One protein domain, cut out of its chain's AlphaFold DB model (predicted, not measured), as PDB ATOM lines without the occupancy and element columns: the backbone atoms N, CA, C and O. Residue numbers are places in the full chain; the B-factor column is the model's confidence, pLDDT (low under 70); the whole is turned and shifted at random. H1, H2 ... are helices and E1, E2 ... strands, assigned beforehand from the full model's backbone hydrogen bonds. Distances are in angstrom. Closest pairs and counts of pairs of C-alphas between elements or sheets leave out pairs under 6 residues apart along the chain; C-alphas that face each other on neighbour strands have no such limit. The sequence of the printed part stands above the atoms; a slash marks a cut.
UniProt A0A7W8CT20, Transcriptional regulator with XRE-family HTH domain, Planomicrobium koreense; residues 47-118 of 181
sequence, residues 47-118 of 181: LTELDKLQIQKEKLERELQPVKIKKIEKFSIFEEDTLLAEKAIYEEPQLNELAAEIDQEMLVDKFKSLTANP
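Overview. This is residues 47 to 118 of the 181 residues of the protein "Transcriptional regulator with XRE-family HTH domain" of Planomicrobium koreense (UniProt A0A7W8CT20). A two-stranded hairpin, E1 and E2, diverges from a side-by-side pair of helices, H1 and H2, joined to it at one end like an open V; at the other end residues 111 to 118 stick out. The printed part has 72 residues, with two named helices and two named strands in the order H1, E1, E2, H2 along the chain, a mixed class with an antiparallel sheet. The whole is elongated, 47 by 29 by 16 A, and only just loose, close to compact, with a radius of gyration of the C-alphas of 13.9 A.

Along the chain. Find E1 at residues 69 to 75, 18.7 A long, and E2 at 84 to 90, 18.8 A. H1, residues 49 to 63, starts at C-alpha 49 (250.983, 151.565, 97.379) and spans 21.1 A. H2, residues 93 to 114, spans 31.8 A to C-alpha 114 (266.228, 159.396, 104.417).

Arrangement. In the hairpin E1 and E2, antiparallel at 149 degrees, look at N 70 and O 89, 2.8 A apart. The closest C-alphas of E2 and H2 are Tyr 90 and Asn 96, 6.1 A. H1 and H2 touch, closest at the C-alphas of Lys 57 and Leu 98, 6.1 A, with a shallow tilt of 21 degrees, opposite ways. E1 and H2 are apart, as are H1 and E2. In H1 and H2 every O i to N i+4 pair is within hydrogen-bond range.

Size, cuts and confidence. The farthest C-alphas, Pro 66 and Pro 118, are 48.1 A apart. The printed part has no cut, no link is long, and no printed residue is under 70 in pLDDT.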
ATOM      1  N   LEU A  47     248.102 156.550  92.129       92.69
ATOM      2  CA  LEU A  47     248.053 156.011  93.486       92.69
ATOM      3  C   LEU A  47     249.363 155.297  93.811       92.69
ATOM      4  O   LEU A  47     249.774 154.396  93.072       92.69
ATOM      5  N   THR A  48     249.980 155.691  94.919       93.81
ATOM      6  CA  THR A  48     251.073 154.941  95.555       93.81
ATOM      7  C   THR A  48     250.541 153.656  96.195       93.81
ATOM      8  O   THR A  48     249.326 153.469  96.299       93.81
ATOM      9  N   GLU A  49     251.423 152.747  96.621       93.94
ATOM     10  CA  GLU A  49     250.983 151.565  97.379       93.94
ATOM     11  C   GLU A  49     250.339 151.969  98.710       93.94
ATOM     12  O   GLU A  49     249.242 151.501  99.014       93.94
ATOM     13  N   LEU A  50     250.924 152.942  99.418       94.19
ATOM     14  CA  LEU A  50     250.339 153.513 100.632       94.19
ATOM     15  C   LEU A  50     248.923 154.061 100.391       94.19
ATOM     16  O   LEU A  50     248.004 153.754 101.150       94.19
ATOM     17  N   ASP A  51     248.713 154.803  99.295       95.12
ATOM     18  CA  ASP A  51     247.381 155.308  98.931       95.12
ATOM     19  C   ASP A  51     246.374 154.165  98.734       95.12
ATOM     20  O   ASP A  51     245.223 154.258  99.160       95.12
ATOM     21  N   LYS A  52     246.783 153.076  98.071       95.44
ATOM     22  CA  LYS A  52     245.901 151.926  97.821       95.44
ATOM     23  C   LYS A  52     245.517 151.229  99.120       95.44
ATOM     24  O   LYS A  52     244.343 150.906  99.280       95.44
ATOM     25  N   LEU A  53     246.475 151.016 100.019       96.50
ATOM     26  CA  LEU A  53     246.236 150.380 101.314       96.50
ATOM     27  C   LEU A  53     245.284 151.219 102.176       96.50
ATOM     28  O   LEU A  53     244.305 150.690 102.702       96.50
ATOM     29  N   GLN A  54     245.492 152.539 102.234       94.25
ATOM     30  CA  GLN A  54     244.587 153.464 102.930       94.25
ATOM     31  C   GLN A  54     243.160 153.395 102.368       94.25
ATOM     32  O   GLN A  54     242.207 153.193 103.121       94.25
ATOM     33  N   ILE A  55     243.008 153.464 101.040       95.38
ATOM     34  CA  ILE A  55     241.700 153.360 100.375       95.38
ATOM     35  C   ILE A  55     241.025 152.010 100.671       95.38
ATOM     36  O   ILE A  55     239.811 151.957 100.880       95.38
ATOM     37  N   GLN A  56     241.783 150.909 100.663       95.56
ATOM     38  CA  GLN A  56     241.258 149.573 100.957       95.56
ATOM     39  C   GLN A  56     240.773 149.459 102.400       95.56
ATOM     40  O   GLN A  56     239.664 148.969 102.620       95.56
ATOM     41  N   LYS A  57     241.557 149.966 103.356       94.44
ATOM     42  CA  LYS A  57     241.182 150.007 104.769       94.44
ATOM     43  C   LYS A  57     239.911 150.827 104.973       94.44
ATOM     44  O   LYS A  57     238.935 150.293 105.484       94.44
ATOM     45  N   GLU A  58     239.860 152.065 104.475       91.88
ATOM     46  CA  GLU A  58     238.668 152.920 104.590       91.88
ATOM     47  C   GLU A  58     237.424 152.280 103.962       91.88
ATOM     48  O   GLU A  58     236.301 152.453 104.440       91.88
ATOM     49  N   LYS A  59     237.587 151.577 102.836       93.44
ATOM     50  CA  LYS A  59     236.492 150.845 102.198       93.44
ATOM     51  C   LYS A  59     235.990 149.724 103.114       93.44
ATOM     52  O   LYS A  59     234.785 149.645 103.347       93.44
ATOM     53  N   LEU A  60     236.891 148.888 103.628       93.44
ATOM     54  CA  LEU A  60     236.543 147.748 104.474       93.44
ATOM     55  C   LEU A  60     235.908 148.200 105.798       93.44
ATOM     56  O   LEU A  60     234.873 147.672 106.196       93.44
ATOM     57  N   GLU A  61     236.454 149.241 106.432       91.06
ATOM     58  CA  GLU A  61     235.897 149.831 107.656       91.06
ATOM     59  C   GLU A  61     234.447 150.275 107.488       91.06
ATOM     60  O   GLU A  61     233.658 150.160 108.424       91.06
ATOM     61  N   ARG A  62     234.091 150.784 106.301       90.38
ATOM     62  CA  ARG A  62     232.725 151.204 105.968       90.38
ATOM     63  C   ARG A  62     231.802 150.031 105.692       90.38
ATOM     64  O   ARG A  62     230.658 150.056 106.137       90.38
ATOM     65  N   GLU A  63     232.280 149.026 104.963       91.50
ATOM     66  CA  GLU A  63     231.504 147.819 104.652       91.50
ATOM     67  C   GLU A  63     231.141 147.027 105.917       91.50
ATOM     68  O   GLU A  63     230.084 146.399 105.959       91.50
ATOM     69  N   LEU A  64     231.974 147.110 106.958       90.12
ATOM     70  CA  LEU A  64     231.801 146.379 108.212       90.12
ATOM     71  C   LEU A  64     231.078 147.159 109.324       90.12
ATOM     72  O   LEU A  64     230.890 146.610 110.409       90.12
ATOM     73  N   GLN A  65     230.674 148.418 109.112       85.56
ATOM     74  CA  GLN A  65     230.050 149.215 110.178       85.56
ATOM     75  C   GLN A  65     228.785 148.542 110.763       85.56
ATOM     76  O   GLN A  65     227.899 148.142 110.002       85.56
ATOM     77  N   PRO A  66     228.628 148.505 112.105       86.00
ATOM     78  CA  PRO A  66     229.551 149.037 113.108       86.00
ATOM     79  C   PRO A  66     230.729 148.091 113.392       86.00
ATOM     80  O   PRO A  66     230.529 146.918 113.703       86.00
ATOM     81  N   VAL A  67     231.950 148.632 113.393       86.31
ATOM     82  CA  VAL A  67     233.155 147.899 113.812       86.31
ATOM     83  C   VAL A  67     233.505 148.280 115.243       86.31
ATOM     84  O   VAL A  67     233.577 149.461 115.582       86.31
ATOM     85  N   LYS A  68     233.734 147.283 116.099       89.31
ATOM     86  CA  LYS A  68     234.248 147.529 117.447       89.31
ATOM     87  C   LYS A  68     235.749 147.775 117.395       89.31
ATOM     88  O   LYS A  68     236.491 146.998 116.793       89.31
ATOM     89  N   ILE A  69     236.165 148.847 118.059       91.75
ATOM     90  CA  ILE A  69     237.552 149.292 118.119       91.75
ATOM     91  C   ILE A  69     237.997 149.443 119.571       91.75
ATOM     92  O   ILE A  69     237.255 149.951 120.415       91.75
ATOM     93  N   LYS A  70     239.230 149.031 119.851       92.94
ATOM     94  CA  LYS A  70     239.964 149.381 121.065       92.94
ATOM     95  C   LYS A  70     241.071 150.351 120.675       92.94
ATOM     96  O   LYS A  70     241.854 150.053 119.783       92.94
ATOM     97  N   LYS A  71     241.143 151.494 121.344       91.19
ATOM     98  CA  LYS A  71     242.217 152.468 121.150       91.19
ATOM     99  C   LYS A  71     243.352 152.175 122.123       91.19
ATOM    100  O   LYS A  71     243.089 151.854 123.282       91.19
ATOM    101  N   ILE A  72     244.581 152.237 121.630       87.62
ATOM    102  CA  ILE A  72     245.802 152.123 122.426       87.62
ATOM    103  C   ILE A  72     246.795 153.191 121.980       87.62
ATOM    104  O   ILE A  72     246.814 153.559 120.809       87.62
ATOM    105  N   GLU A  73     247.633 153.656 122.891       83.56
ATOM    106  CA  GLU A  73     248.750 154.538 122.559       83.56
ATOM    107  C   GLU A  73     249.981 153.690 122.237       83.56
ATOM    108  O   GLU A  73     250.235 152.669 122.882       83.56
ATOM    109  N   LYS A  74     250.708 154.070 121.186       82.62
ATOM    110  CA  LYS A  74     251.953 153.421 120.771       82.62
ATOM    111  C   LYS A  74     252.942 154.453 120.260       82.62
ATOM    112  O   LYS A  74     252.539 155.432 119.637       82.62
ATOM    113  N   PHE A  75     254.228 154.165 120.436       82.94
ATOM    114  CA  PHE A  75     255.297 154.923 119.801       82.94
ATOM    115  C   PHE A  75     255.094 155.035 118.278       82.94
ATOM    116  O   PHE A  75     254.719 154.063 117.610       82.94
ATOM    117  N   SER A  76     255.343 156.226 117.735       87.81
ATOM    118  CA  SER A  76     255.253 156.530 116.310       87.81
ATOM    119  C   SER A  76     256.176 157.682 115.925       87.81
ATOM    120  O   SER A  76     255.972 158.818 116.340       87.81
ATOM    121  N   ILE A  77     257.111 157.427 115.008       87.19
ATOM    122  CA  ILE A  77     257.979 158.459 114.407       87.19
ATOM    123  C   ILE A  77     257.239 159.426 113.464       87.19
ATOM    124  O   ILE A  77     257.867 160.276 112.833       87.19
ATOM    125  N   PHE A  78     255.930 159.243 113.288       88.69
ATOM    126  CA  PHE A  78     255.088 160.044 112.396       88.69
ATOM    127  C   PHE A  78     254.240 161.078 113.146       88.69
ATOM    128  O   PHE A  78     253.608 161.906 112.499       88.69
ATOM    129  N   GLU A  79     254.251 161.050 114.482       87.69
ATOM    130  CA  GLU A  79     253.627 162.059 115.343       87.69
ATOM    131  C   GLU A  79     254.731 162.967 115.898       87.69
ATOM    132  O   GLU A  79     255.277 162.705 116.963       87.69
ATOM    133  N   GLU A  80     255.126 163.995 115.144       77.81
ATOM    134  CA  GLU A  80     256.350 164.774 115.417       77.81
ATOM    135  C   GLU A  80     256.354 165.476 116.787       77.81
ATOM    136  O   GLU A  80     257.418 165.647 117.376       77.81
ATOM    137  N   ASP A  81     255.181 165.847 117.308       80.06
ATOM    138  CA  ASP A  81     255.065 166.594 118.566       80.06
ATOM    139  C   ASP A  81     255.147 165.702 119.817       80.06
ATOM    140  O   ASP A  81     255.649 166.136 120.852       80.06
ATOM    141  N   THR A  82     254.616 164.477 119.755       80.75
ATOM    142  CA  THR A  82     254.447 163.603 120.936       80.75
ATOM    143  C   THR A  82     255.168 162.271 120.819       80.75
ATOM    144  O   THR A  82     255.370 161.601 121.826       80.75
ATOM    145  N   LEU A  83     255.491 161.849 119.596       84.62
ATOM    146  CA  LEU A  83     255.972 160.513 119.252       84.62
ATOM    147  C   LEU A  83     255.050 159.379 119.732       84.62
ATOM    148  O   LEU A  83     255.446 158.213 119.754       84.62
ATOM    149  N   LEU A  84     253.796 159.707 120.056       83.31
ATOM    150  CA  LEU A  84     252.753 158.794 120.504       83.31
ATOM    151  C   LEU A  84     251.546 158.912 119.577       83.31
ATOM    152  O   LEU A  84     250.894 159.953 119.515       83.31
ATOM    153  N   ALA A  85     251.232 157.816 118.891       85.38
ATOM    154  CA  ALA A  85     250.048 157.690 118.055       85.38
ATOM    155  C   ALA A  85     248.959 156.878 118.759       85.38
ATOM    156  O   ALA A  85     249.203 155.783 119.278       85.38
ATOM    157  N   GLU A  86     247.723 157.368 118.685       86.62
ATOM    158  CA  GLU A  86     246.543 156.579 119.025       86.62
ATOM    159  C   GLU A  86     246.269 155.573 117.894       86.62
ATOM    160  O   GLU A  86     245.843 155.931 116.795       86.62
ATOM    161  N   LYS A  87     246.500 154.285 118.159       88.88
ATOM    162  CA  LYS A  87     246.223 153.195 117.220       88.88
ATOM    163  C   LYS A  87     244.922 152.483 117.569       88.88
ATOM    164  O   LYS A  87     244.675 152.099 118.713       88.88
ATOM    165  N   ALA A  88     244.098 152.263 116.549       90.50
ATOM    166  CA  ALA A  88     242.892 151.455 116.650       90.50
ATOM    167  C   ALA A  88     243.215 149.972 116.409       90.50
ATOM    168  O   ALA A  88     243.779 149.613 115.378       90.50
ATOM    169  N   ILE A  89     242.820 149.125 117.356       92.69
ATOM    170  CA  ILE A  89     242.767 147.670 117.227       92.69
ATOM    171  C   ILE A  89     241.319 147.289 116.946       92.69
ATOM    172  O   ILE A  89     240.429 147.539 117.766       92.69
ATOM    173  N   TYR A  90     241.088 146.682 115.792       92.44
ATOM    174  CA  TYR A  90     239.776 146.240 115.338       92.44
ATOM    175  C   TYR A  90     239.499 144.823 115.853       92.44
ATOM    176  O   TYR A  90     240.415 144.009 115.961       92.44
ATOM    177  N   GLU A  91     238.240 144.486 116.147       92.88
ATOM    178  CA  GLU A  91     237.872 143.068 116.333       92.88
ATOM    179  C   GLU A  91     238.008 142.268 115.024       92.88
ATOM    180  O   GLU A  91     238.200 141.056 115.067       92.88
ATOM    181  N   GLU A  92     237.947 142.943 113.872       93.88
ATOM    182  CA  GLU A  92     238.151 142.343 112.554       93.88
ATOM    183  C   GLU A  92     239.653 142.171 112.247       93.88
ATOM    184  O   GLU A  92     240.359 143.176 112.097       93.88
ATOM    185  N   PRO A  93     240.159 140.932 112.077       93.12
ATOM    186  CA  PRO A  93     241.569 140.683 111.778       93.12
ATOM    187  C   PRO A  93     242.043 141.342 110.481       93.12
ATOM    188  O   PRO A  93     243.124 141.923 110.465       93.12
ATOM    189  N   GLN A  94     241.213 141.343 109.433       94.00
ATOM    190  CA  GLN A  94     241.573 141.914 108.128       94.00
ATOM    191  C   GLN A  94     241.883 143.417 108.206       94.00
ATOM    192  O   GLN A  94     242.751 143.920 107.496       94.00
ATOM    193  N   LEU A  95     241.202 144.152 109.093       94.56
ATOM    194  CA  LEU A  95     241.484 145.571 109.314       94.56
ATOM    195  C   LEU A  95     242.803 145.794 110.058       94.56
ATOM    196  O   LEU A  95     243.510 146.756 109.761       94.56
ATOM    197  N   ASN A  96     243.145 144.908 110.996       94.31
ATOM    198  CA  ASN A  96     244.431 144.963 111.689       94.31
ATOM    199  C   ASN A  96     245.593 144.609 110.753       94.31
ATOM    200  O   ASN A  96     246.632 145.257 110.825       94.31
ATOM    201  N   GLU A  97     245.412 143.628 109.864       95.69
ATOM    202  CA  GLU A  97     246.396 143.273 108.832       95.69
ATOM    203  C   GLU A  97     246.661 144.464 107.905       95.69
ATOM    204  O   GLU A  97     247.805 144.890 107.776       95.69
ATOM    205  N   LEU A  98     245.608 145.096 107.369       95.88
ATOM    206  CA  LEU A  98     245.753 146.309 106.555       95.88
ATOM    207  C   LEU A  98     246.413 147.460 107.326       95.88
ATOM    208  O   LEU A  98     247.223 148.191 106.764       95.88
ATOM    209  N   ALA A  99     246.081 147.645 108.606       93.69
ATOM    210  CA  ALA A  99     246.726 148.665 109.428       93.69
ATOM    211  C   ALA A  99     248.230 148.390 109.611       93.69
ATOM    212  O   ALA A  99     249.024 149.322 109.512       93.69
ATOM    213  N   ALA A 100     248.621 147.129 109.814       93.62
ATOM    214  CA  ALA A 100     250.022 146.732 109.921       93.62
ATOM    215  C   ALA A 100     250.778 146.895 108.590       93.62
ATOM    216  O   ALA A 100     251.910 147.372 108.587       93.62
ATOM    217  N   GLU A 101     250.149 146.563 107.459       96.75
ATOM    218  CA  GLU A 101     250.722 146.795 106.127       96.75
ATOM    219  C   GLU A 101     250.935 148.290 105.854       96.75
ATOM    220  O   GLU A 101     251.981 148.683 105.336       96.75
ATOM    221  N   ILE A 102     249.980 149.141 106.248       95.69
ATOM    222  CA  ILE A 102     250.112 150.603 106.161       95.69
ATOM    223  C   ILE A 102     251.289 151.087 107.012       95.69
ATOM    224  O   ILE A 102     252.122 151.841 106.512       95.69
ATOM    225  N   ASP A 103     251.379 150.643 108.269       93.12
ATOM    226  CA  ASP A 103     252.482 150.999 109.168       93.12
ATOM    227  C   ASP A 103     253.844 150.616 108.559       93.12
ATOM    228  O   ASP A 103     254.791 151.405 108.581       93.12
ATOM    229  N   GLN A 104     253.936 149.420 107.974       94.06
ATOM    230  CA  GLN A 104     255.149 148.946 107.316       94.06
ATOM    231  C   GLN A 104     255.506 149.789 106.085       94.06
ATOM    232  O   GLN A 104     256.660 150.199 105.948       94.06
ATOM    233  N   GLU A 105     254.547 150.077 105.199       95.94
ATOM    234  CA  GLU A 105     254.804 150.883 103.998       95.94
ATOM    235  C   GLU A 105     255.236 152.310 104.371       95.94
ATOM    236  O   GLU A 105     256.159 152.855 103.766       95.94
ATOM    237  N   MET A 106     254.656 152.889 105.430       94.88
ATOM    238  CA  MET A 106     255.080 154.190 105.955       94.88
ATOM    239  C   MET A 106     256.541 154.181 106.428       94.88
ATOM    240  O   MET A 106     257.292 155.109 106.112       94.88
ATOM    241  N   LEU A 107     256.977 153.139 107.151       94.12
ATOM    242  CA  LEU A 107     258.378 152.990 107.573       94.12
ATOM    243  C   LEU A 107     259.320 152.853 106.372       94.12
ATOM    244  O   LEU A 107     260.376 153.489 106.330       94.12
ATOM    245  N   VAL A 108     258.922 152.063 105.374       94.62
ATOM    246  CA  VAL A 108     259.687 151.874 104.138       94.62
ATOM    247  C   VAL A 108     259.829 153.194 103.377       94.62
ATOM    248  O   VAL A 108     260.935 153.547 102.963       94.62
ATOM    249  N   ASP A 109     258.749 153.958 103.219       94.62
ATOM    250  CA  ASP A 109     258.781 155.253 102.539       94.62
ATOM    251  C   ASP A 109     259.615 156.285 103.300       94.62
ATOM    252  O   ASP A 109     260.413 157.011 102.690       94.62
ATOM    253  N   LYS A 110     259.535 156.298 104.636       94.94
ATOM    254  CA  LYS A 110     260.421 157.123 105.463       94.94
ATOM    255  C   LYS A 110     261.883 156.745 105.239       94.94
ATOM    256  O   LYS A 110     262.694 157.632 104.974       94.94
ATOM    257  N   PHE A 111     262.221 155.458 105.260       93.69
ATOM    258  CA  PHE A 111     263.588 154.995 105.017       93.69
ATOM    259  C   PHE A 111     264.091 155.375 103.617       93.69
ATOM    260  O   PHE A 111     265.189 155.922 103.484       93.69
ATOM    261  N   LYS A 112     263.280 155.178 102.567       93.88
ATOM    262  CA  LYS A 112     263.605 155.627 101.198       93.88
ATOM    263  C   LYS A 112     263.893 157.129 101.158       93.88
ATOM    264  O   LYS A 112     264.836 157.550 100.495       93.88
ATOM    265  N   SER A 113     263.109 157.940 101.874       94.06
ATOM    266  CA  SER A 113     263.301 159.396 101.907       94.06
ATOM    267  C   SER A 113     264.622 159.798 102.573       94.06
ATOM    268  O   SER A 113     265.344 160.641 102.043       94.06
ATOM    269  N   LEU A 114     264.984 159.142 103.682       92.81
ATOM    270  CA  LEU A 114     266.228 159.396 104.417       92.81
ATOM    271  C   LEU A 114     267.466 158.931 103.639       92.81
ATOM    272  O   LEU A 114     268.548 159.489 103.799       92.81
ATOM    273  N   THR A 115     267.301 157.935 102.768       92.69
ATOM    274  CA  THR A 115     268.381 157.338 101.967       92.69
ATOM    275  C   THR A 115     268.396 157.801 100.507       92.69
ATOM    276  O   THR A 115     269.185 157.302  99.706       92.69
ATOM    277  N   ALA A 116     267.571 158.794 100.151       93.31
ATOM    278  CA  ALA A 116     267.466 159.311  98.785       93.31
ATOM    279  C   ALA A 116     268.770 159.949  98.270       93.31
ATOM    280  O   ALA A 116     269.007 159.994  97.062       93.31
ATOM    281  N   ASN A 117     269.622 160.430  99.179       93.44
ATOM    282  CA  ASN A 117     270.934 160.992  98.871       93.44
ATOM    283  C   ASN A 117     272.056 160.085  99.398       93.44
ATOM    284  O   ASN A 117     271.851 159.361 100.375       93.44
ATOM    285  N   PRO A 118     273.268 160.134  98.807       92.19
ATOM    286  CA  PRO A 118     274.406 159.387  99.322       92.19
ATOM    287  C   PRO A 118     274.684 159.714 100.791       92.19
ATOM    288  O   PRO A 118     275.017 160.846 101.136       92.19
TER     289      PRO A 118